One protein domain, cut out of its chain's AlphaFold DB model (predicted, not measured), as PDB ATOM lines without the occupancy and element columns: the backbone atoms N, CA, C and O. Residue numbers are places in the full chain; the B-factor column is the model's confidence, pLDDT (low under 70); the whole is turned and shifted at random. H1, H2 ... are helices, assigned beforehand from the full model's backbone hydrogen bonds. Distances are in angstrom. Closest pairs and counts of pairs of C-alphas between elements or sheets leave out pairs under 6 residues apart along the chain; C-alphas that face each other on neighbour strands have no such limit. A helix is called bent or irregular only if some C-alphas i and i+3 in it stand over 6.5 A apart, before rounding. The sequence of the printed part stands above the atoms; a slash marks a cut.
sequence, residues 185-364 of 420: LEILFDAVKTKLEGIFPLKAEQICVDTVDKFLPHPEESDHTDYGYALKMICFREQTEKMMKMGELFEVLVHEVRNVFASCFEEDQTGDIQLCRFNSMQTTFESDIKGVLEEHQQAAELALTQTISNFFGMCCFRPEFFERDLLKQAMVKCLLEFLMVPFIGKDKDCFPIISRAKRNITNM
ATOM      1  N   LEU A 185     297.520 222.131 244.812       89.50
ATOM      2  CA  LEU A 185     296.624 222.914 243.964       89.50
ATOM      3  C   LEU A 185     297.337 223.481 242.734       89.50
ATOM      4  O   LEU A 185     296.764 223.456 241.649       89.50
ATOM      5  N   GLU A 186     298.582 223.936 242.876       90.50
ATOM      6  CA  GLU A 186     299.352 224.483 241.753       90.50
ATOM      7  C   GLU A 186     299.594 223.441 240.658       90.50
ATOM      8  O   GLU A 186     299.342 223.725 239.494       90.50
ATOM      9  N   ILE A 187     299.921 222.198 241.017       91.12
ATOM     10  CA  ILE A 187     300.076 221.099 240.053       91.12
ATOM     11  C   ILE A 187     298.765 220.832 239.290       91.12
ATOM     12  O   ILE A 187     298.789 220.576 238.085       91.12
ATOM     13  N   LEU A 188     297.610 220.893 239.966       88.50
ATOM     14  CA  LEU A 188     296.310 220.731 239.304       88.50
ATOM     15  C   LEU A 188     296.005 221.903 238.362       88.50
ATOM     16  O   LEU A 188     295.521 221.686 237.250       88.50
ATOM     17  N   PHE A 189     296.294 223.134 238.785       89.44
ATOM     18  CA  PHE A 189     296.118 224.321 237.951       89.44
ATOM     19  C   PHE A 189     297.042 224.313 236.733       89.44
ATOM     20  O   PHE A 189     296.579 224.617 235.636       89.44
ATOM     21  N   ASP A 190     298.298 223.904 236.895       89.25
ATOM     22  CA  ASP A 190     299.265 223.768 235.806       89.25
ATOM     23  C   ASP A 190     298.853 222.677 234.814       89.25
ATOM     24  O   ASP A 190     298.996 222.853 233.603       89.25
ATOM     25  N   ALA A 191     298.270 221.571 235.291       89.00
ATOM     26  CA  ALA A 191     297.726 220.530 234.421       89.00
ATOM     27  C   ALA A 191     296.548 221.045 233.576       89.00
ATOM     28  O   ALA A 191     296.498 220.795 232.369       89.00
ATOM     29  N   VAL A 192     295.626 221.806 234.182       87.50
ATOM     30  CA  VAL A 192     294.534 222.472 233.449       87.50
ATOM     31  C   VAL A 192     295.094 223.489 232.454       87.50
ATOM     32  O   VAL A 192     294.696 223.474 231.292       87.50
ATOM     33  N   LYS A 193     296.050 224.327 232.877       86.50
ATOM     34  CA  LYS A 193     296.721 225.320 232.026       86.50
ATOM     35  C   LYS A 193     297.349 224.666 230.798       86.50
ATOM     36  O   LYS A 193     297.034 225.055 229.682       86.50
ATOM     37  N   THR A 194     298.158 223.630 231.006       86.38
ATOM     38  CA  THR A 194     298.867 222.916 229.934       86.38
ATOM     39  C   THR A 194     297.890 222.314 228.923       86.38
ATOM     40  O   THR A 194     298.085 222.443 227.714       86.38
ATOM     41  N   LYS A 195     296.799 221.688 229.395       85.56
ATOM     42  CA  LYS A 195     295.761 221.157 228.498       85.56
ATOM     43  C   LYS A 195     295.056 222.267 227.715       85.56
ATOM     44  O   LYS A 195     294.839 222.118 226.513       85.56
ATOM     45  N   LEU A 196     294.727 223.381 228.367       81.56
ATOM     46  CA  LEU A 196     294.097 224.521 227.703       81.56
ATOM     47  C   LEU A 196     295.017 225.154 226.657       81.56
ATOM     48  O   LEU A 196     294.569 225.392 225.542       81.56
ATOM     49  N   GLU A 197     296.297 225.366 226.959       82.12
ATOM     50  CA  GLU A 197     297.280 225.908 226.009       82.12
ATOM     51  C   GLU A 197     297.427 225.037 224.757       82.12
ATOM     52  O   GLU A 197     297.553 225.566 223.654       82.12
ATOM     53  N   GLY A 198     297.362 223.710 224.910       80.62
ATOM     54  CA  GLY A 198     297.464 222.775 223.789       80.62
ATOM     55  C   GLY A 198     296.226 222.719 222.885       80.62
ATOM     56  O   GLY A 198     296.354 222.426 221.699       80.62
ATOM     57  N   ILE A 199     295.028 222.985 223.422       80.50
ATOM     58  CA  ILE A 199     293.757 222.766 222.705       80.50
ATOM     59  C   ILE A 199     293.104 224.088 222.274       80.50
ATOM     60  O   ILE A 199     292.540 224.182 221.180       80.50
ATOM     61  N   PHE A 200     293.150 225.106 223.131       77.94
ATOM     62  CA  PHE A 200     292.334 226.311 223.002       77.94
ATOM     63  C   PHE A 200     292.672 227.168 221.773       77.94
ATOM     64  O   PHE A 200     291.731 227.508 221.059       77.94
ATOM     65  N   PRO A 201     293.946 227.486 221.452       78.50
ATOM     66  CA  PRO A 201     294.257 228.365 220.321       78.50
ATOM     67  C   PRO A 201     293.746 227.824 218.980       78.50
ATOM     68  O   PRO A 201     293.112 228.552 218.220       78.50
ATOM     69  N   LEU A 202     293.960 226.527 218.727       81.19
ATOM     70  CA  LEU A 202     293.546 225.866 217.486       81.19
ATOM     71  C   LEU A 202     292.022 225.812 217.352       81.19
ATOM     72  O   LEU A 202     291.476 226.102 216.289       81.19
ATOM     73  N   LYS A 203     291.318 225.459 218.437       79.56
ATOM     74  CA  LYS A 203     289.853 225.416 218.417       79.56
ATOM     75  C   LYS A 203     289.249 226.813 218.287       79.56
ATOM     76  O   LYS A 203     288.340 226.983 217.484       79.56
ATOM     77  N   ALA A 204     289.763 227.805 219.015       77.31
ATOM     78  CA  ALA A 204     289.280 229.184 218.947       77.31
ATOM     79  C   ALA A 204     289.394 229.763 217.528       77.31
ATOM     80  O   ALA A 204     288.442 230.368 217.038       77.31
ATOM     81  N   GLU A 205     290.516 229.530 216.841       82.44
ATOM     82  CA  GLU A 205     290.693 229.939 215.444       82.44
ATOM     83  C   GLU A 205     289.677 229.272 214.519       82.44
ATOM     84  O   GLU A 205     288.997 229.968 213.763       82.44
ATOM     85  N   GLN A 206     289.509 227.953 214.627       84.00
ATOM     86  CA  GLN A 206     288.543 227.214 213.816       84.00
ATOM     87  C   GLN A 206     287.113 227.742 214.009       84.00
ATOM     88  O   GLN A 206     286.403 227.980 213.035       84.00
ATOM     89  N   ILE A 207     286.710 228.004 215.254       77.75
ATOM     90  CA  ILE A 207     285.382 228.538 215.576       77.75
ATOM     91  C   ILE A 207     285.190 229.929 214.972       77.75
ATOM     92  O   ILE A 207     284.143 230.199 214.381       77.75
ATOM     93  N   CYS A 208     286.188 230.813 215.086       77.81
ATOM     94  CA  CYS A 208     286.152 232.128 214.449       77.81
ATOM     95  C   CYS A 208     285.986 232.010 212.933       77.81
ATOM     96  O   CYS A 208     285.147 232.700 212.358       77.81
ATOM     97  N   VAL A 209     286.767 231.137 212.295       84.38
ATOM     98  CA  VAL A 209     286.725 230.904 210.846       84.38
ATOM     99  C   VAL A 209     285.350 230.404 210.415       84.38
ATOM    100  O   VAL A 209     284.745 231.013 209.533       84.38
ATOM    101  N   ASP A 210     284.837 229.357 211.062       82.88
ATOM    102  CA  ASP A 210     283.545 228.746 210.738       82.88
ATOM    103  C   ASP A 210     282.388 229.715 210.961       82.88
ATOM    104  O   ASP A 210     281.413 229.731 210.206       82.88
ATOM    105  N   THR A 211     282.490 230.538 212.002       76.81
ATOM    106  CA  THR A 211     281.475 231.543 212.296       76.81
ATOM    107  C   THR A 211     281.485 232.627 211.229       76.81
ATOM    108  O   THR A 211     280.452 232.892 210.624       76.81
ATOM    109  N   VAL A 212     282.647 233.198 210.915       77.25
ATOM    110  CA  VAL A 212     282.767 234.223 209.872       77.25
ATOM    111  C   VAL A 212     282.332 233.685 208.503       77.25
ATOM    112  O   VAL A 212     281.618 234.380 207.785       77.25
ATOM    113  N   ASP A 213     282.681 232.445 208.146       79.50
ATOM    114  CA  ASP A 213     282.290 231.841 206.864       79.50
ATOM    115  C   ASP A 213     280.777 231.692 206.695       79.50
ATOM    116  O   ASP A 213     280.279 231.907 205.590       79.50
ATOM    117  N   LYS A 214     280.046 231.354 207.765       76.38
ATOM    118  CA  LYS A 214     278.577 231.237 207.733       76.38
ATOM    119  C   LYS A 214     277.879 232.564 207.447       76.38
ATOM    120  O   LYS A 214     276.768 232.561 206.926       76.38
ATOM    121  N   PHE A 215     278.505 233.677 207.820       68.81
ATOM    122  CA  PHE A 215     277.896 235.005 207.760       68.81
ATOM    123  C   PHE A 215     278.451 235.884 206.635       68.81
ATOM    124  O   PHE A 215     277.855 236.914 206.322       68.81
ATOM    125  N   LEU A 216     279.555 235.486 205.996       68.94
ATOM    126  CA  LEU A 216     280.052 236.158 204.801       68.94
ATOM    127  C   LEU A 216     279.163 235.826 203.593       68.94
ATOM    128  O   LEU A 216     279.038 234.652 203.245       68.94
ATOM    129  N   PRO A 217     278.603 236.830 202.897       64.88
ATOM    130  CA  PRO A 217     277.784 236.614 201.719       64.88
ATOM    131  C   PRO A 217     278.603 235.893 200.652       64.88
ATOM    132  O   PRO A 217     279.789 236.170 200.440       64.88
ATOM    133  N   HIS A 218     277.959 234.942 199.981       63.75
ATOM    134  CA  HIS A 218     278.572 234.253 198.860       63.75
ATOM    135  C   HIS A 218     278.680 235.202 197.653       63.75
ATOM    136  O   HIS A 218     277.806 236.055 197.450       63.75
ATOM    137  N   PRO A 219     279.761 235.104 196.860       60.03
ATOM    138  CA  PRO A 219     279.851 235.835 195.601       60.03
ATOM    139  C   PRO A 219     278.705 235.402 194.673       60.03
ATOM    140  O   PRO A 219     278.393 234.215 194.588       60.03
ATOM    141  N   GLU A 220     278.068 236.365 194.004       61.91
ATOM    142  CA  GLU A 220     276.970 236.124 193.053       61.91
ATOM    143  C   GLU A 220     277.363 236.670 191.672       61.91
ATOM    144  O   GLU A 220     278.136 237.619 191.568       61.91
ATOM    145  N   GLU A 221     276.805 236.121 190.589       52.22
ATOM    146  CA  GLU A 221     277.156 236.498 189.203       52.22
ATOM    147  C   GLU A 221     276.880 237.982 188.850       52.22
ATOM    148  O   GLU A 221     277.351 238.475 187.827       52.22
ATOM    149  N   SER A 222     276.143 238.720 189.691       54.97
ATOM    150  CA  SER A 222     275.792 240.139 189.490       54.97
ATOM    151  C   SER A 222     276.843 241.146 189.997       54.97
ATOM    152  O   SER A 222     276.653 242.359 189.866       54.97
ATOM    153  N   ASP A 223     277.980 240.661 190.509       54.62
ATOM    154  CA  ASP A 223     279.009 241.432 191.231       54.62
ATOM    155  C   ASP A 223     279.847 242.410 190.380       54.62
ATOM    156  O   ASP A 223     280.787 243.030 190.876       54.62
ATOM    157  N   HIS A 224     279.509 242.602 189.105       57.41
ATOM    158  CA  HIS A 224     280.306 243.388 188.152       57.41
ATOM    159  C   HIS A 224     279.800 244.821 187.906       57.41
ATOM    160  O   HIS A 224     280.252 245.472 186.965       57.41
ATOM    161  N   THR A 225     278.864 245.329 188.715       61.50
ATOM    162  CA  THR A 225     278.361 246.711 188.592       61.50
ATOM    163  C   THR A 225     278.591 247.511 189.873       61.50
ATOM    164  O   THR A 225     278.339 247.008 190.966       61.50
ATOM    165  N   ASP A 226     278.991 248.783 189.748       59.78
ATOM    166  CA  ASP A 226     279.207 249.693 190.890       59.78
ATOM    167  C   ASP A 226     277.966 249.798 191.802       59.78
ATOM    168  O   ASP A 226     278.072 249.916 193.024       59.78
ATOM    169  N   TYR A 227     276.767 249.704 191.214       62.25
ATOM    170  CA  TYR A 227     275.493 249.723 191.939       62.25
ATOM    171  C   TYR A 227     275.208 248.408 192.681       62.25
ATOM    172  O   TYR A 227     274.780 248.443 193.834       62.25
ATOM    173  N   GLY A 228     275.496 247.254 192.062       64.44
ATOM    174  CA  GLY A 228     275.438 245.949 192.734       64.44
ATOM    175  C   GLY A 228     276.400 245.879 193.922       64.44
ATOM    176  O   GLY A 228     276.043 245.375 194.986       64.44
ATOM    177  N   TYR A 229     277.568 246.511 193.781       62.09
ATOM    178  CA  TYR A 229     278.566 246.635 194.840       62.09
ATOM    179  C   TYR A 229     278.064 247.440 196.045       62.09
ATOM    180  O   TYR A 229     278.166 246.993 197.188       62.09
ATOM    181  N   ALA A 230     277.471 248.615 195.803       62.75
ATOM    182  CA  ALA A 230     276.940 249.483 196.857       62.75
ATOM    183  C   ALA A 230     275.747 248.856 197.611       62.75
ATOM    184  O   ALA A 230     275.607 249.036 198.822       62.75
ATOM    185  N   LEU A 231     274.900 248.092 196.919       67.75
ATOM    186  CA  LEU A 231     273.777 247.371 197.529       67.75
ATOM    187  C   LEU A 231     274.246 246.186 198.380       67.75
ATOM    188  O   LEU A 231     273.790 246.038 199.516       67.75
ATOM    189  N   LYS A 232     275.218 245.400 197.893       67.19
ATOM    190  CA  LYS A 232     275.863 244.345 198.694       67.19
ATOM    191  C   LYS A 232     276.533 244.907 199.940       67.19
ATOM    192  O   LYS A 232     276.415 244.315 201.007       67.19
ATOM    193  N   MET A 233     277.167 246.069 199.825       63.97
ATOM    194  CA  MET A 233     277.775 246.797 200.939       63.97
ATOM    195  C   MET A 233     276.791 247.091 202.076       63.97
ATOM    196  O   MET A 233     277.086 246.831 203.243       63.97
ATOM    197  N   ILE A 234     275.606 247.603 201.741       69.38
ATOM    198  CA  ILE A 234     274.563 247.915 202.722       69.38
ATOM    199  C   ILE A 234     274.006 246.628 203.331       69.38
ATOM    200  O   ILE A 234     273.970 246.508 204.556       69.38
ATOM    201  N   CYS A 235     273.653 245.637 202.506       69.44
ATOM    202  CA  CYS A 235     273.144 244.356 202.999       69.44
ATOM    203  C   CYS A 235     274.150 243.643 203.904       69.44
ATOM    204  O   CYS A 235     273.771 243.098 204.939       69.44
ATOM    205  N   PHE A 236     275.435 243.671 203.552       68.19
ATOM    206  CA  PHE A 236     276.473 243.013 204.327       68.19
ATOM    207  C   PHE A 236     276.754 243.735 205.647       68.19
ATOM    208  O   PHE A 236     276.863 243.092 206.694       68.19
ATOM    209  N   ARG A 237     276.785 245.073 205.639       70.19
ATOM    210  CA  ARG A 237     276.858 245.871 206.867       70.19
ATOM    211  C   ARG A 237     275.672 245.580 207.785       70.19
ATOM    212  O   ARG A 237     275.870 245.365 208.975       70.19
ATOM    213  N   GLU A 238     274.455 245.537 207.249       71.25
ATOM    214  CA  GLU A 238     273.245 245.239 208.019       71.25
ATOM    215  C   GLU A 238     273.231 243.809 208.576       71.25
ATOM    216  O   GLU A 238     272.822 243.609 209.718       71.25
ATOM    217  N   GLN A 239     273.693 242.816 207.810       68.25
ATOM    218  CA  GLN A 239     273.837 241.431 208.278       68.25
ATOM    219  C   GLN A 239     274.875 241.321 209.395       68.25
ATOM    220  O   GLN A 239     274.615 240.691 210.420       68.25
ATOM    221  N   THR A 240     276.011 241.997 209.234       65.69
ATOM    222  CA  THR A 240     277.085 242.022 210.227       65.69
ATOM    223  C   THR A 240     276.636 242.746 211.500       65.69
ATOM    224  O   THR A 240     276.786 242.214 212.594       65.69
ATOM    225  N   GLU A 241     276.002 243.920 211.395       67.00
ATOM    226  CA  GLU A 241     275.420 244.632 212.544       67.00
ATOM    227  C   GLU A 241     274.292 243.836 213.225       67.00
ATOM    228  O   GLU A 241     274.144 243.913 214.446       67.00
ATOM    229  N   LYS A 242     273.496 243.060 212.474       66.00
ATOM    230  CA  LYS A 242     272.494 242.148 213.050       66.00
ATOM    231  C   LYS A 242     273.151 241.019 213.836       66.00
ATOM    232  O   LYS A 242     272.784 240.834 214.991       66.00
ATOM    233  N   MET A 243     274.139 240.329 213.265       62.41
ATOM    234  CA  MET A 243     274.901 239.262 213.937       62.41
ATOM    235  C   MET A 243     275.442 239.728 215.298       62.41
ATOM    236  O   MET A 243     275.370 239.017 216.295       62.41
ATOM    237  N   MET A 244     275.920 240.969 215.337       62.69
ATOM    238  CA  MET A 244     276.503 241.612 216.514       62.69
ATOM    239  C   MET A 244     275.477 241.921 217.595       62.69
ATOM    240  O   MET A 244     275.730 241.720 218.776       62.69
ATOM    241  N   LYS A 245     274.301 242.403 217.184       60.03
ATOM    242  CA  LYS A 245     273.213 242.785 218.091       60.03
ATOM    243  C   LYS A 245     272.407 241.590 218.601       60.03
ATOM    244  O   LYS A 245     271.705 241.739 219.596       60.03
ATOM    245  N   MET A 246     272.467 240.436 217.933       52.78
ATOM    246  CA  MET A 246     271.678 239.256 218.313       52.78
ATOM    247  C   MET A 246     272.319 238.410 219.425       52.78
ATOM    248  O   MET A 246     271.661 237.506 219.927       52.78
ATOM    249  N   GLY A 247     273.573 238.661 219.821       60.59
ATOM    250  CA  GLY A 247     274.253 237.887 220.875       60.59
ATOM    251  C   GLY A 247     274.545 236.417 220.518       60.59
ATOM    252  O   GLY A 247     275.237 235.732 221.264       60.59
ATOM    253  N   GLU A 248     274.085 235.937 219.358       66.81
ATOM    254  CA  GLU A 248     274.241 234.553 218.891       66.81
ATOM    255  C   GLU A 248     275.708 234.134 218.792       66.81
ATOM    256  O   GLU A 248     276.072 233.039 219.212       66.81
ATOM    257  N   LEU A 249     276.567 235.028 218.293       66.62
ATOM    258  CA  LEU A 249     278.011 234.813 218.249       66.62
ATOM    259  C   LEU A 249     278.558 234.519 219.650       66.62
ATOM    260  O   LEU A 249     279.311 233.571 219.833       66.62
ATOM    261  N   PHE A 250     278.158 235.300 220.649       69.75
ATOM    262  CA  PHE A 250     278.655 235.147 222.007       69.75
ATOM    263  C   PHE A 250     278.199 233.823 222.640       69.75
ATOM    264  O   PHE A 250     279.007 233.141 223.264       69.75
ATOM    265  N   GLU A 251     276.956 233.398 222.408       72.12
ATOM    266  CA  GLU A 251     276.452 232.093 222.865       72.12
ATOM    267  C   GLU A 251     277.203 230.912 222.228       72.12
ATOM    268  O   GLU A 251     277.592 229.978 222.936       72.12
ATOM    269  N   VAL A 252     277.482 230.963 220.917       71.75
ATOM    270  CA  VAL A 252     278.309 229.942 220.243       71.75
ATOM    271  C   VAL A 252     279.707 229.888 220.864       71.75
ATOM    272  O   VAL A 252     280.221 228.809 221.152       71.75
ATOM    273  N   LEU A 253     280.304 231.045 221.138       68.81
ATOM    274  CA  LEU A 253     281.635 231.129 221.735       68.81
ATOM    275  C   LEU A 253     281.668 230.594 223.171       68.81
ATOM    276  O   LEU A 253     282.558 229.819 223.517       68.81
ATOM    277  N   VAL A 254     280.681 230.942 224.001       73.44
ATOM    278  CA  VAL A 254     280.536 230.410 225.366       73.44
ATOM    279  C   VAL A 254     280.394 228.892 225.341       73.44
ATOM    280  O   VAL A 254     281.019 228.199 226.148       73.44
ATOM    281  N   HIS A 255     279.574 228.370 224.428       79.88
ATOM    282  CA  HIS A 255     279.369 226.937 224.277       79.88
ATOM    283  C   HIS A 255     280.677 226.214 223.945       79.88
ATOM    284  O   HIS A 255     281.045 225.251 224.615       79.88
ATOM    285  N   GLU A 256     281.424 226.716 222.968       75.56
ATOM    286  CA  GLU A 256     282.654 226.066 222.535       75.56
ATOM    287  C   GLU A 256     283.780 226.148 223.565       75.56
ATOM    288  O   GLU A 256     284.465 225.157 223.817       75.56
ATOM    289  N   VAL A 257     283.937 227.292 224.233       74.56
ATOM    290  CA  VAL A 257     284.869 227.424 225.359       74.56
ATOM    291  C   VAL A 257     284.567 226.373 226.429       74.56
ATOM    292  O   VAL A 257     285.487 225.724 226.935       74.56
ATOM    293  N   ARG A 258     283.286 226.188 226.776       81.38
ATOM    294  CA  ARG A 258     282.868 225.164 227.740       81.38
ATOM    295  C   ARG A 258     283.221 223.765 227.249       81.38
ATOM    296  O   ARG A 258     283.712 222.979 228.049       81.38
ATOM    297  N   ASN A 259     283.048 223.473 225.961       83.69
ATOM    298  CA  ASN A 259     283.417 222.180 225.379       83.69
ATOM    299  C   ASN A 259     284.932 221.924 225.449       83.69
ATOM    300  O   ASN A 259     285.362 220.835 225.833       83.69
ATOM    301  N   VAL A 260     285.763 222.923 225.128       80.94
ATOM    302  CA  VAL A 260     287.227 222.818 225.274       80.94
ATOM    303  C   VAL A 260     287.604 222.570 226.730       80.94
ATOM    304  O   VAL A 260     288.414 221.690 227.028       80.94
ATOM    305  N   PHE A 261     286.985 223.303 227.647       81.75
ATOM    306  CA  PHE A 261     287.260 223.146 229.062       81.75
ATOM    307  C   PHE A 261     286.822 221.776 229.592       81.75
ATOM    308  O   PHE A 261     287.608 221.103 230.253       81.75
ATOM    309  N   ALA A 262     285.615 221.322 229.248       84.31
ATOM    310  CA  ALA A 262     285.100 220.007 229.622       84.31
ATOM    311  C   ALA A 262     286.043 218.884 229.164       84.31
ATOM    312  O   ALA A 262     286.344 217.987 229.950       84.31
ATOM    313  N   SER A 263     286.620 219.000 227.960       85.12
ATOM    314  CA  SER A 263     287.594 218.022 227.454       85.12
ATOM    315  C   SER A 263     288.878 217.926 228.294       85.12
ATOM    316  O   SER A 263     289.541 216.890 228.313       85.12
ATOM    317  N   CYS A 264     289.223 218.958 229.076       83.81
ATOM    318  CA  CYS A 264     290.355 218.885 230.003       83.81
ATOM    319  C   CYS A 264     290.098 217.905 231.165       83.81
ATOM    320  O   CYS A 264     291.053 217.327 231.695       83.81
ATOM    321  N   PHE A 265     288.824 217.695 231.519       87.12
ATOM    322  CA  PHE A 265     288.338 216.831 232.601       87.12
ATOM    323  C   PHE A 265     287.805 215.488 232.091       87.12
ATOM    324  O   PHE A 265     287.188 214.750 232.854       87.12
ATOM    325  N   GLU A 266     288.038 215.139 230.829       85.94
ATOM    326  CA  GLU A 266     287.782 213.788 230.329       85.94
ATOM    327  C   GLU A 266     288.874 212.814 230.809       85.94
ATOM    328  O   GLU A 266     289.985 213.222 231.169       85.94
ATOM    329  N   GLU A 267     288.543 211.518 230.875       78.38
ATOM    330  CA  GLU A 267     289.511 210.470 231.222       78.38
ATOM    331  C   GLU A 267     290.616 210.414 230.164       78.38
ATOM    332  O   GLU A 267     290.378 210.066 229.008       78.38
ATOM    333  N   ASP A 268     291.840 210.725 230.576       71.44
ATOM    334  CA  ASP A 268     293.018 210.612 229.727       71.44
ATOM    335  C   ASP A 268     293.775 209.353 230.133       71.44
ATOM    336  O   ASP A 268     294.484 209.359 231.131       71.44
ATOM    337  N   GLN A 269     293.660 208.266 229.373       62.56
ATOM    338  CA  GLN A 269     294.322 206.997 229.718       62.56
ATOM    339  C   GLN A 269     295.857 207.094 229.783       62.56
ATOM    340  O   GLN A 269     296.503 206.168 230.269       62.56
ATOM    341  N   THR A 270     296.443 208.196 229.306       62.97
ATOM    342  CA  THR A 270     297.893 208.401 229.218       62.97
ATOM    343  C   THR A 270     298.437 209.441 230.200       62.97
ATOM    344  O   THR A 270     299.651 209.559 230.352       62.97
ATOM    345  N   GLY A 271     297.561 210.178 230.892       66.38
ATOM    346  CA  GLY A 271     297.948 211.267 231.785       66.38
ATOM    347  C   GLY A 271     298.258 210.827 233.221       66.38
ATOM    348  O   GLY A 271     297.449 210.170 233.879       66.38
ATOM    349  N   ASP A 272     299.389 211.296 233.760       75.69
ATOM    350  CA  ASP A 272     299.766 211.148 235.180       75.69
ATOM    351  C   ASP A 272     298.746 211.794 236.142       75.69
ATOM    352  O   ASP A 272     298.555 211.344 237.279       75.69
ATOM    353  N   ILE A 273     298.112 212.885 235.698       84.06
ATOM    354  CA  ILE A 273     297.147 213.678 236.463       84.06
ATOM    355  C   ILE A 273     295.772 213.533 235.812       84.06
ATOM    356  O   ILE A 273     295.491 214.083 234.750       84.06
ATOM    357  N   GLN A 274     294.895 212.806 236.494       86.69
ATOM    358  CA  GLN A 274     293.531 212.524 236.058       86.69
ATOM    359  C   GLN A 274     292.565 213.601 236.578       86.69
ATOM    360  O   GLN A 274     291.966 213.452 237.647       86.69
ATOM    361  N   LEU A 275     292.422 214.704 235.835       86.00
ATOM    362  CA  LEU A 275     291.574 215.846 236.223       86.00
ATOM    363  C   LEU A 275     290.087 215.473 236.387       86.00
ATOM    364  O   LEU A 275     289.411 216.023 237.256       86.00
ATOM    365  N   CYS A 276     289.605 214.476 235.637       86.38
ATOM    366  CA  CYS A 276     288.233 213.942 235.673       86.38
ATOM    367  C   CYS A 276     287.743 213.500 237.069       86.38
ATOM    368  O   CYS A 276     286.540 213.348 237.330       86.38
ATOM    369  N   ARG A 277     288.683 213.281 237.993       88.25
ATOM    370  CA  ARG A 277     288.437 212.797 239.352       88.25
ATOM    371  C   ARG A 277     288.010 213.912 240.308       88.25
ATOM    372  O   ARG A 277     287.442 213.597 241.354       88.25
ATOM    373  N   PHE A 278     288.232 215.175 239.941       89.62
ATOM    374  CA  PHE A 278     287.998 216.359 240.770       89.62
ATOM    375  C   PHE A 278     286.761 217.136 240.297       89.62
ATOM    376  O   PHE A 278     286.852 218.178 239.651       89.62
ATOM    377  N   ASN A 279     285.572 216.630 240.633       84.38
ATOM    378  CA  ASN A 279     284.306 217.188 240.137       84.38
ATOM    379  C   ASN A 279     284.054 218.629 240.570       84.38
ATOM    380  O   ASN A 279     283.584 219.442 239.782       84.38
ATOM    381  N   SER A 280     284.349 218.939 241.832       86.19
ATOM    382  CA  SER A 280     284.164 220.291 242.352       86.19
ATOM    383  C   SER A 280     285.052 221.289 241.619       86.19
ATOM    384  O   SER A 280     284.600 222.395 241.353       86.19
ATOM    385  N   MET A 281     286.259 220.881 241.205       88.62
ATOM    386  CA  MET A 281     287.120 221.704 240.357       88.62
ATOM    387  C   MET A 281     286.434 221.982 239.017       88.62
ATOM    388  O   MET A 281     286.262 223.144 238.668       88.62
ATOM    389  N   GLN A 282     285.955 220.949 238.318       88.69
ATOM    390  CA  GLN A 282     285.223 221.125 237.060       88.69
ATOM    391  C   GLN A 282     284.042 222.102 237.213       88.69
ATOM    392  O   GLN A 282     283.946 223.072 236.466       88.69
ATOM    393  N   THR A 283     283.185 221.900 238.218       88.00
ATOM    394  CA  THR A 283     282.007 222.752 238.451       88.00
ATOM    395  C   THR A 283     282.380 224.201 238.775       88.00
ATOM    396  O   THR A 283     281.741 225.128 238.273       88.00
ATOM    397  N   THR A 284     283.413 224.430 239.592       88.25
ATOM    398  CA  THR A 284     283.879 225.791 239.901       88.25
ATOM    399  C   THR A 284     284.376 226.496 238.647       88.25
ATOM    400  O   THR A 284     283.992 227.635 238.392       88.25
ATOM    401  N   PHE A 285     285.169 225.813 237.829       86.75
ATOM    402  CA  PHE A 285     285.660 226.396 236.591       86.75
ATOM    403  C   PHE A 285     284.551 226.662 235.567       86.75
ATOM    404  O   PHE A 285     284.569 227.712 234.931       86.75
ATOM    405  N   GLU A 286     283.568 225.771 235.420       86.69
ATOM    406  CA  GLU A 286     282.404 226.008 234.553       86.69
ATOM    407  C   GLU A 286     281.642 227.279 234.965       86.69
ATOM    408  O   GLU A 286     281.243 228.079 234.111       86.69
ATOM    409  N   SER A 287     281.496 227.504 236.275       86.00
ATOM    410  CA  SER A 287     280.914 228.733 236.824       86.00
ATOM    411  C   SER A 287     281.788 229.963 236.551       86.00
ATOM    412  O   SER A 287     281.270 231.020 236.186       86.00
ATOM    413  N   ASP A 288     283.106 229.845 236.702       87.00
ATOM    414  CA  ASP A 288     284.042 230.956 236.501       87.00
ATOM    415  C   ASP A 288     284.194 231.354 235.031       87.00
ATOM    416  O   ASP A 288     284.276 232.545 234.732       87.00
ATOM    417  N   ILE A 289     284.154 230.388 234.109       82.44
ATOM    418  CA  ILE A 289     284.104 230.631 232.659       82.44
ATOM    419  C   ILE A 289     282.902 231.496 232.315       82.44
ATOM    420  O   ILE A 289     283.039 232.481 231.592       82.44
ATOM    421  N   LYS A 290     281.728 231.146 232.855       79.88
ATOM    422  CA  LYS A 290     280.507 231.919 232.632       79.88
ATOM    423  C   LYS A 290     280.686 233.368 233.098       79.88
ATOM    424  O   LYS A 290     280.425 234.278 232.320       79.88
ATOM    425  N   GLY A 291     281.199 233.575 234.312       79.62
ATOM    426  CA  GLY A 291     281.413 234.918 234.859       79.62
ATOM    427  C   GLY A 291     282.439 235.750 234.080       79.62
ATOM    428  O   GLY A 291     282.196 236.922 233.814       79.62
ATOM    429  N   VAL A 292     283.571 235.157 233.676       78.94
ATOM    430  CA  VAL A 292     284.599 235.864 232.883       78.94
ATOM    431  C   VAL A 292     284.052 236.275 231.519       78.94
ATOM    432  O   VAL A 292     284.286 237.401 231.082       78.94
ATOM    433  N   LEU A 293     283.306 235.389 230.859       75.44
ATOM    434  CA  LEU A 293     282.706 235.680 229.564       75.44
ATOM    435  C   LEU A 293     281.670 236.806 229.673       75.44
ATOM    436  O   LEU A 293     281.756 237.765 228.908       75.44
ATOM    437  N   GLU A 294     280.738 236.736 230.629       76.62
ATOM    438  CA  GLU A 294     279.717 237.777 230.852       76.62
ATOM    439  C   GLU A 294     280.348 239.160 231.097       76.62
ATOM    440  O   GLU A 294     279.888 240.164 230.551       76.62
ATOM    441  N   GLU A 295     281.454 239.221 231.846       77.31
ATOM    442  CA  GLU A 295     282.206 240.461 232.091       77.31
ATOM    443  C   GLU A 295     282.837 241.047 230.815       77.31
ATOM    444  O   GLU A 295     283.028 242.260 230.721       77.31
ATOM    445  N   HIS A 296     283.160 240.207 229.827       73.81
ATOM    446  CA  HIS A 296     283.834 240.625 228.592       73.81
ATOM    447  C   HIS A 296     282.872 240.832 227.420       73.81
ATOM    448  O   HIS A 296     283.265 241.452 226.431       73.81
ATOM    449  N   GLN A 297     281.617 240.385 227.532       75.38
ATOM    450  CA  GLN A 297     280.614 240.492 226.472       75.38
ATOM    451  C   GLN A 297     280.448 241.935 225.982       75.38
ATOM    452  O   GLN A 297     280.617 242.212 224.797       75.38
ATOM    453  N   GLN A 298     280.191 242.876 226.897       73.31
ATOM    454  CA  GLN A 298     279.949 244.279 226.536       73.31
ATOM    455  C   GLN A 298     281.170 244.930 225.872       73.31
ATOM    456  O   GLN A 298     281.037 245.698 224.919       73.31
ATOM    457  N   ALA A 299     282.374 244.618 226.364       72.19
ATOM    458  CA  ALA A 299     283.615 245.132 225.790       72.19
ATOM    459  C   ALA A 299     283.866 244.562 224.384       72.19
ATOM    460  O   ALA A 299     284.294 245.300 223.492       72.19
ATOM    461  N   ALA A 300     283.568 243.276 224.178       69.50
ATOM    462  CA  ALA A 300     283.685 242.613 222.886       69.50
ATOM    463  C   ALA A 300     282.680 243.170 221.868       69.50
ATOM    464  O   ALA A 300     283.076 243.546 220.766       69.50
ATOM    465  N   GLU A 301     281.407 243.307 222.248       71.69
ATOM    466  CA  GLU A 301     280.362 243.883 221.393       71.69
ATOM    467  C   GLU A 301     280.732 245.296 220.925       71.69
ATOM    468  O   GLU A 301     280.661 245.603 219.730       71.69
ATOM    469  N   LEU A 302     281.187 246.151 221.847       73.44
ATOM    470  CA  LEU A 302     281.571 247.528 221.540       73.44
ATOM    471  C   LEU A 302     282.733 247.586 220.543       73.44
ATOM    472  O   LEU A 302     282.678 248.307 219.544       73.44
ATOM    473  N   ALA A 303     283.798 246.837 220.808       71.62
ATOM    474  CA  ALA A 303     285.028 246.973 220.049       71.62
ATOM    475  C   ALA A 303     284.991 246.197 218.719       71.62
ATOM    476  O   ALA A 303     285.564 246.667 217.730       71.62
ATOM    477  N   LEU A 304     284.211 245.113 218.620       70.25
ATOM    478  CA  LEU A 304     283.870 244.517 217.330       70.25
ATOM    479  C   LEU A 304     283.027 245.510 216.505       70.25
ATOM    480  O   LEU A 304     283.303 245.705 215.322       70.25
ATOM    481  N   THR A 305     282.051 246.202 217.119       71.94
ATOM    482  CA  THR A 305     281.174 247.166 216.413       71.94
ATOM    483  C   THR A 305     281.986 248.316 215.840       71.94
ATOM    484  O   THR A 305     281.798 248.713 214.686       71.94
ATOM    485  N   GLN A 306     282.930 248.822 216.629       73.50
ATOM    486  CA  GLN A 306     283.827 249.883 216.206       73.50
ATOM    487  C   GLN A 306     284.778 249.423 215.097       73.50
ATOM    488  O   GLN A 306     284.982 250.154 214.130       73.50
ATOM    489  N   THR A 307     285.311 248.203 215.184       72.69
ATOM    490  CA  THR A 307     286.217 247.669 214.157       72.69
ATOM    491  C   THR A 307     285.507 247.459 212.826       72.69
ATOM    492  O   THR A 307     286.011 247.879 211.787       72.69
ATOM    493  N   ILE A 308     284.303 246.890 212.859       70.31
ATOM    494  CA  ILE A 308     283.473 246.687 211.671       70.31
ATOM    495  C   ILE A 308     283.079 248.036 211.059       70.31
ATOM    496  O   ILE A 308     283.230 248.232 209.854       70.31
ATOM    497  N   SER A 309     282.667 249.002 211.886       71.69
ATOM    498  CA  SER A 309     282.354 250.363 211.425       71.69
ATOM    499  C   SER A 309     283.557 251.041 210.762       71.69
ATOM    500  O   SER A 309     283.410 251.657 209.708       71.69
ATOM    501  N   ASN A 310     284.754 250.896 211.338       72.81
ATOM    502  CA  ASN A 310     285.992 251.443 210.779       72.81
ATOM    503  C   ASN A 310     286.387 250.752 209.467       72.81
ATOM    504  O   ASN A 310     286.783 251.432 208.522       72.81
ATOM    505  N   PHE A 311     286.264 249.423 209.399       70.88
ATOM    506  CA  PHE A 311     286.542 248.648 208.192       70.88
ATOM    507  C   PHE A 311     285.636 249.100 207.043       70.88
ATOM    508  O   PHE A 311     286.128 249.516 205.998       70.88
ATOM    509  N   PHE A 312     284.319 249.138 207.262       69.75
ATOM    510  CA  PHE A 312     283.387 249.630 206.247       69.75
ATOM    511  C   PHE A 312     283.625 251.097 205.900       69.75
ATOM    512  O   PHE A 312     283.574 251.457 204.727       69.75
ATOM    513  N   GLY A 313     283.943 251.934 206.891       69.25
ATOM    514  CA  GLY A 313     284.334 253.322 206.667       69.25
ATOM    515  C   GLY A 313     285.527 253.451 205.717       69.25
ATOM    516  O   GLY A 313     285.499 254.302 204.835       69.25
ATOM    517  N   MET A 314     286.536 252.586 205.839       68.25
ATOM    518  CA  MET A 314     287.695 252.550 204.939       68.25
ATOM    519  C   MET A 314     287.328 252.043 203.539       68.25
ATOM    520  O   MET A 314     287.750 252.624 202.537       68.25
ATOM    521  N   CYS A 315     286.522 250.986 203.455       63.59
ATOM    522  CA  CYS A 315     286.180 250.360 202.181       63.59
ATOM    523  C   CYS A 315     285.157 251.161 201.358       63.59
ATOM    524  O   CYS A 315     285.170 251.072 200.132       63.59
ATOM    525  N   CYS A 316     284.333 252.014 201.986       61.03
ATOM    526  CA  CYS A 316     283.436 252.955 201.297       61.03
ATOM    527  C   CYS A 316     284.158 253.880 200.301       61.03
ATOM    528  O   CYS A 316     283.516 254.434 199.411       61.03
ATOM    529  N   PHE A 317     285.475 254.059 200.437       60.50
ATOM    530  CA  PHE A 317     286.258 254.930 199.561       60.50
ATOM    531  C   PHE A 317     287.011 254.186 198.451       60.50
ATOM    532  O   PHE A 317     287.548 254.853 197.567       60.50
ATOM    533  N   ARG A 318     287.074 252.842 198.478       64.25
ATOM    534  CA  ARG A 318     287.852 252.017 197.533       64.25
ATOM    535  C   ARG A 318     287.255 250.601 197.377       64.25
ATOM    536  O   ARG A 318     287.539 249.734 198.204       64.25
ATOM    537  N   PRO A 319     286.474 250.347 196.307       60.78
ATOM    538  CA  PRO A 319     285.828 249.053 196.042       60.78
ATOM    539  C   PRO A 319     286.812 247.886 195.883       60.78
ATOM    540  O   PRO A 319     286.520 246.766 196.270       60.78
ATOM    541  N   GLU A 320     288.015 248.157 195.382       60.25
ATOM    542  CA  GLU A 320     289.111 247.193 195.202       60.25
ATOM    543  C   GLU A 320     289.608 246.516 196.498       60.25
ATOM    544  O   GLU A 320     290.320 245.522 196.428       60.25
ATOM    545  N   PHE A 321     289.207 246.999 197.680       57.66
ATOM    546  CA  PHE A 321     289.548 246.386 198.971       57.66
ATOM    547  C   PHE A 321     288.516 245.378 199.499       57.66
ATOM    548  O   PHE A 321     288.628 244.928 200.639       57.66
ATOM    549  N   PHE A 322     287.525 245.000 198.690       63.28
ATOM    550  CA  PHE A 322     286.482 244.038 199.059       63.28
ATOM    551  C   PHE A 322     286.782 242.607 198.597       63.28
ATOM    552  O   PHE A 322     285.912 241.874 198.124       63.28
ATOM    553  N   GLU A 323     288.024 242.163 198.776       69.50
ATOM    554  CA  GLU A 323     288.316 240.736 198.680       69.50
ATOM    555  C   GLU A 323     287.712 240.019 199.892       69.50
ATOM    556  O   GLU A 323     288.072 240.285 201.044       69.50
ATOM    557  N   ARG A 324     286.790 239.084 199.625       71.69
ATOM    558  CA  ARG A 324     286.123 238.260 200.646       71.69
ATOM    559  C   ARG A 324     287.128 237.625 201.610       71.69
ATOM    560  O   ARG A 324     286.868 237.577 202.809       71.69
ATOM    561  N   ASP A 325     288.276 237.186 201.100       75.75
ATOM    562  CA  ASP A 325     289.314 236.531 201.896       75.75
ATOM    563  C   ASP A 325     290.032 237.499 202.849       75.75
ATOM    564  O   ASP A 325     290.266 237.150 204.006       75.75
ATOM    565  N   LEU A 326     290.315 238.736 202.424       73.06
ATOM    566  CA  LEU A 326     290.912 239.762 203.292       73.06
ATOM    567  C   LEU A 326     289.950 240.187 204.404       73.06
ATOM    568  O   LEU A 326     290.344 240.326 205.563       73.06
ATOM    569  N   LEU A 327     288.673 240.346 204.064       71.31
ATOM    570  CA  LEU A 327     287.614 240.648 205.021       71.31
ATOM    571  C   LEU A 327     287.432 239.504 206.030       71.31
ATOM    572  O   LEU A 327     287.369 239.752 207.236       71.31
ATOM    573  N   LYS A 328     287.419 238.253 205.556       77.69
ATOM    574  CA  LYS A 328     287.391 237.062 206.412       77.69
ATOM    575  C   LYS A 328     288.550 237.075 207.402       77.69
ATOM    576  O   LYS A 328     288.325 236.939 208.601       77.69
ATOM    577  N   GLN A 329     289.773 237.282 206.918       80.00
ATOM    578  CA  GLN A 329     290.967 237.339 207.763       80.00
ATOM    579  C   GLN A 329     290.888 238.466 208.800       80.00
ATOM    580  O   GLN A 329     291.215 238.242 209.965       80.00
ATOM    581  N   ALA A 330     290.417 239.656 208.414       73.94
ATOM    582  CA  ALA A 330     290.257 240.781 209.332       73.94
ATOM    583  C   ALA A 330     289.226 240.481 210.434       73.94
ATOM    584  O   ALA A 330     289.507 240.697 211.612       73.94
ATOM    585  N   MET A 331     288.063 239.928 210.072       75.06
ATOM    586  CA  MET A 331     287.023 239.552 211.035       75.06
ATOM    587  C   MET A 331     287.489 238.436 211.973       75.06
ATOM    588  O   MET A 331     287.316 238.558 213.183       75.06
ATOM    589  N   VAL A 332     288.126 237.387 211.441       80.38
ATOM    590  CA  VAL A 332     288.694 236.289 212.240       80.38
ATOM    591  C   VAL A 332     289.745 236.815 213.209       80.38
ATOM    592  O   VAL A 332     289.698 236.477 214.388       80.38
ATOM    593  N   LYS A 333     290.654 237.685 212.755       79.50
ATOM    594  CA  LYS A 333     291.677 238.291 213.614       79.50
ATOM    595  C   LYS A 333     291.054 239.102 214.748       79.50
ATOM    596  O   LYS A 333     291.479 238.955 215.888       79.50
ATOM    597  N   CYS A 334     290.039 239.917 214.463       74.31
ATOM    598  CA  CYS A 334     289.348 240.674 215.502       74.31
ATOM    599  C   CYS A 334     288.641 239.753 216.496       74.31
ATOM    600  O   CYS A 334     288.832 239.909 217.698       74.31
ATOM    601  N   LEU A 335     287.879 238.766 216.017       74.69
ATOM    602  CA  LEU A 335     287.221 237.783 216.879       74.69
ATOM    603  C   LEU A 335     288.225 237.028 217.752       74.69
ATOM    604  O   LEU A 335     287.978 236.857 218.940       74.69
ATOM    605  N   LEU A 336     289.370 236.634 217.191       76.69
ATOM    606  CA  LEU A 336     290.466 236.019 217.928       76.69
ATOM    607  C   LEU A 336     291.044 236.962 218.980       76.69
ATOM    608  O   LEU A 336     291.221 236.546 220.114       76.69
ATOM    609  N   GLU A 337     291.310 238.228 218.666       74.25
ATOM    610  CA  GLU A 337     291.779 239.194 219.667       74.25
ATOM    611  C   GLU A 337     290.768 239.333 220.824       74.25
ATOM    612  O   GLU A 337     291.172 239.342 221.986       74.25
ATOM    613  N   PHE A 338     289.459 239.323 220.547       70.06
ATOM    614  CA  PHE A 338     288.422 239.325 221.589       70.06
ATOM    615  C   PHE A 338     288.291 238.015 222.353       70.06
ATOM    616  O   PHE A 338     288.037 238.051 223.551       70.06
ATOM    617  N   LEU A 339     288.443 236.869 221.694       68.25
ATOM    618  CA  LEU A 339     288.357 235.553 222.324       68.25
ATOM    619  C   LEU A 339     289.599 235.196 223.115       68.25
ATOM    620  O   LEU A 339     289.515 234.465 224.087       68.25
ATOM    621  N   MET A 340     290.759 235.677 222.702       71.50
ATOM    622  CA  MET A 340     292.020 235.293 223.314       71.50
ATOM    623  C   MET A 340     292.350 236.197 224.495       71.50
ATOM    624  O   MET A 340     292.942 235.726 225.456       71.50
ATOM    625  N   VAL A 341     291.930 237.465 224.505       68.75
ATOM    626  CA  VAL A 341     292.210 238.391 225.621       68.75
ATOM    627  C   VAL A 341     291.608 237.949 226.975       68.75
ATOM    628  O   VAL A 341     292.348 237.964 227.961       68.75
ATOM    629  N   PRO A 342     290.339 237.499 227.074       63.38
ATOM    630  CA  PRO A 342     289.753 236.990 228.317       63.38
ATOM    631  C   PRO A 342     290.344 235.651 228.773       63.38
ATOM    632  O   PRO A 342     290.102 235.237 229.906       63.38
ATOM    633  N   PHE A 343     291.083 234.957 227.901       63.84
ATOM    634  CA  PHE A 343     291.536 233.585 228.130       63.84
ATOM    635  C   PHE A 343     293.040 233.474 228.306       63.84
ATOM    636  O   PHE A 343     293.461 232.743 229.181       63.84
ATOM    637  N   ILE A 344     293.839 234.211 227.547       64.00
ATOM    638  CA  ILE A 344     295.306 234.209 227.610       64.00
ATOM    639  C   ILE A 344     295.834 235.423 228.390       64.00
ATOM    640  O   ILE A 344     296.996 235.446 228.781       64.00
ATOM    641  N   GLY A 345     294.978 236.416 228.668       60.22
ATOM    642  CA  GLY A 345     295.392 237.663 229.299       60.22
ATOM    643  C   GLY A 345     296.256 238.525 228.369       60.22
ATOM    644  O   GLY A 345     296.628 238.130 227.264       60.22
ATOM    645  N   LYS A 346     296.571 239.753 228.803       57.97
ATOM    646  CA  LYS A 346     297.557 240.606 228.103       57.97
ATOM    647  C   LYS A 346     298.990 240.104 228.304       57.97
ATOM    648  O   LYS A 346     299.823 240.275 227.417       57.97
ATOM    649  N   ASP A 347     299.237 239.458 229.440       60.41
ATOM    650  CA  ASP A 347     300.458 238.720 229.733       60.41
ATOM    651  C   ASP A 347     300.203 237.251 229.404       60.41
ATOM    652  O   ASP A 347     299.388 236.617 230.070       60.41
ATOM    653  N   LYS A 348     300.899 236.722 228.387       59.34
ATOM    654  CA  LYS A 348     300.678 235.396 227.769       59.34
ATOM    655  C   LYS A 348     300.707 234.191 228.725       59.34
ATOM    656  O   LYS A 348     300.417 233.082 228.297       59.34
ATOM    657  N   ASP A 349     301.050 234.405 229.991       62.09
ATOM    658  CA  ASP A 349     301.201 233.373 231.010       62.09
ATOM    659  C   ASP A 349     300.015 233.276 231.984       62.09
ATOM    660  O   ASP A 349     300.018 232.400 232.858       62.09
ATOM    661  N   CYS A 350     299.011 234.153 231.868       65.44
ATOM    662  CA  CYS A 350     297.952 234.290 232.864       65.44
ATOM    663  C   CYS A 350     296.565 234.057 232.262       65.44
ATOM    664  O   CYS A 350     295.989 234.956 231.656       65.44
ATOM    665  N   PHE A 351     295.993 232.872 232.499       75.88
ATOM    666  CA  PHE A 351     294.598 232.591 232.161       75.88
ATOM    667  C   PHE A 351     293.668 233.219 233.212       75.88
ATOM    668  O   PHE A 351     293.630 232.710 234.338       75.88
ATOM    669  N   PRO A 352     292.867 234.259 232.897       79.81
ATOM    670  CA  PRO A 352     292.007 234.932 233.879       79.81
ATOM    671  C   PRO A 352     291.029 233.985 234.581       79.81
ATOM    672  O   PRO A 352     290.748 234.148 235.769       79.81
ATOM    673  N   ILE A 353     290.568 232.951 233.870       79.50
ATOM    674  CA  ILE A 353     289.735 231.870 234.411       79.50
ATOM    675  C   ILE A 353     290.491 231.052 235.460       79.50
ATOM    676  O   ILE A 353     289.942 230.788 236.524       79.50
ATOM    677  N   ILE A 354     291.760 230.710 235.219       82.94
ATOM    678  CA  ILE A 354     292.601 230.025 236.211       82.94
ATOM    679  C   ILE A 354     292.834 230.944 237.412       82.94
ATOM    680  O   ILE A 354     292.695 230.511 238.549       82.94
ATOM    681  N   SER A 355     293.112 232.231 237.195       85.19
ATOM    682  CA  SER A 355     293.291 233.207 238.280       85.19
ATOM    683  C   SER A 355     292.021 233.435 239.108       85.19
ATOM    684  O   SER A 355     292.102 233.789 240.285       85.19
ATOM    685  N   ARG A 356     290.836 233.287 238.508       86.81
ATOM    686  CA  ARG A 356     289.546 233.337 239.209       86.81
ATOM    687  C   ARG A 356     289.296 232.040 239.977       86.81
ATOM    688  O   ARG A 356     289.066 232.101 241.181       86.81
ATOM    689  N   ALA A 357     289.505 230.891 239.340       84.69
ATOM    690  CA  ALA A 357     289.392 229.586 239.980       84.69
ATOM    691  C   ALA A 357     290.362 229.432 241.163       84.69
ATOM    692  O   ALA A 357     289.961 228.940 242.211       84.69
ATOM    693  N   LYS A 358     291.596 229.947 241.065       87.69
ATOM    694  CA  LYS A 358     292.572 230.005 242.174       87.69
ATOM    695  C   LYS A 358     292.064 230.770 243.398       87.69
ATOM    696  O   LYS A 358     292.453 230.458 244.517       87.69
ATOM    697  N   ARG A 359     291.201 231.773 243.204       88.38
ATOM    698  CA  ARG A 359     290.577 232.518 244.311       88.38
ATOM    699  C   ARG A 359     289.423 231.746 244.947       88.38
ATOM    700  O   ARG A 359     289.179 231.910 246.139       88.38
ATOM    701  N   ASN A 360     288.739 230.912 244.168       87.31
ATOM    702  CA  ASN A 360     287.557 230.168 244.602       87.31
ATOM    703  C   ASN A 360     287.894 228.784 245.179       87.31
ATOM    704  O   ASN A 360     287.210 228.307 246.082       87.31
ATOM    705  N   ILE A 361     288.952 228.142 244.685       88.81
ATOM    706  CA  ILE A 361     289.420 226.824 245.116       88.81
ATOM    707  C   ILE A 361     290.624 227.025 246.031       88.81
ATOM    708  O   ILE A 361     291.772 227.057 245.595       88.81
ATOM    709  N   THR A 362     290.343 227.183 247.321       86.75
ATOM    710  CA  THR A 362     291.365 227.414 248.353       86.75
ATOM    711  C   THR A 362     291.900 226.126 248.977       86.75
ATOM    712  O   THR A 362     292.968 226.142 249.581       86.75
ATOM    713  N   ASN A 363     291.184 225.010 248.808       87.62
ATOM    714  CA  ASN A 363     291.530 223.696 249.348       87.62
ATOM    715  C   ASN A 363     291.543 222.637 248.244       87.62
ATOM    716  O   ASN A 363     290.865 222.789 247.226       87.62
ATOM    717  N   MET A 364     292.284 221.548 248.474       87.12
ATOM    718  CA  MET A 364     292.354 220.425 247.540       87.12
ATOM    719  C   MET A 364     290.951 219.853 247.273       87.12
ATOM    720  O   MET A 364     290.259 219.504 248.233       87.12
TER     721      MET A 364
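This is residues 185 to 364 of the 420 residues of the protein "Hypothetical protein" of Fibrocapsa japonica (UniProt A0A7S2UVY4). A loose rod of helices runs lengthwise there and back twice: H1, H2 with H3, H4, H5 with H6. It is all helix, 180 printed residues with six named helices and no named strand. The radius of gyration of the C-alphas is 19.7 A; the spans are 65 by 31 by 26 A.

H1, residues 185 to 215, starts at (296.624, 222.914, 243.964); H2 is 226 to 245, 28.7 A, H3 248 to 264, H4 279 to 315, H5 324 to 344, 28.8 A, H6 352 to 360, ending at (287.557, 230.168, 244.602). H1 and H4, each assigned as one helix by hydrogen bonds, are bent, C-alphas 198 and 201 being 7.3 A apart, 295 and 298 7.1 A, into arms H1a, H1b, H4a, H4b.

H4b and H5 form a hairpin, closest C-alphas Ala 300 and Phe 338, 5.9 A. H1b touches H5, closest C-alphas Cys 208 and Val 332, 5.4 A. In H1a, H2, H4a and H4b every O i to N i+4 pair is within hydrogen-bond range.

The printed part has no cut; link H3 to H4 is long; 62 residues have pLDDT under 70.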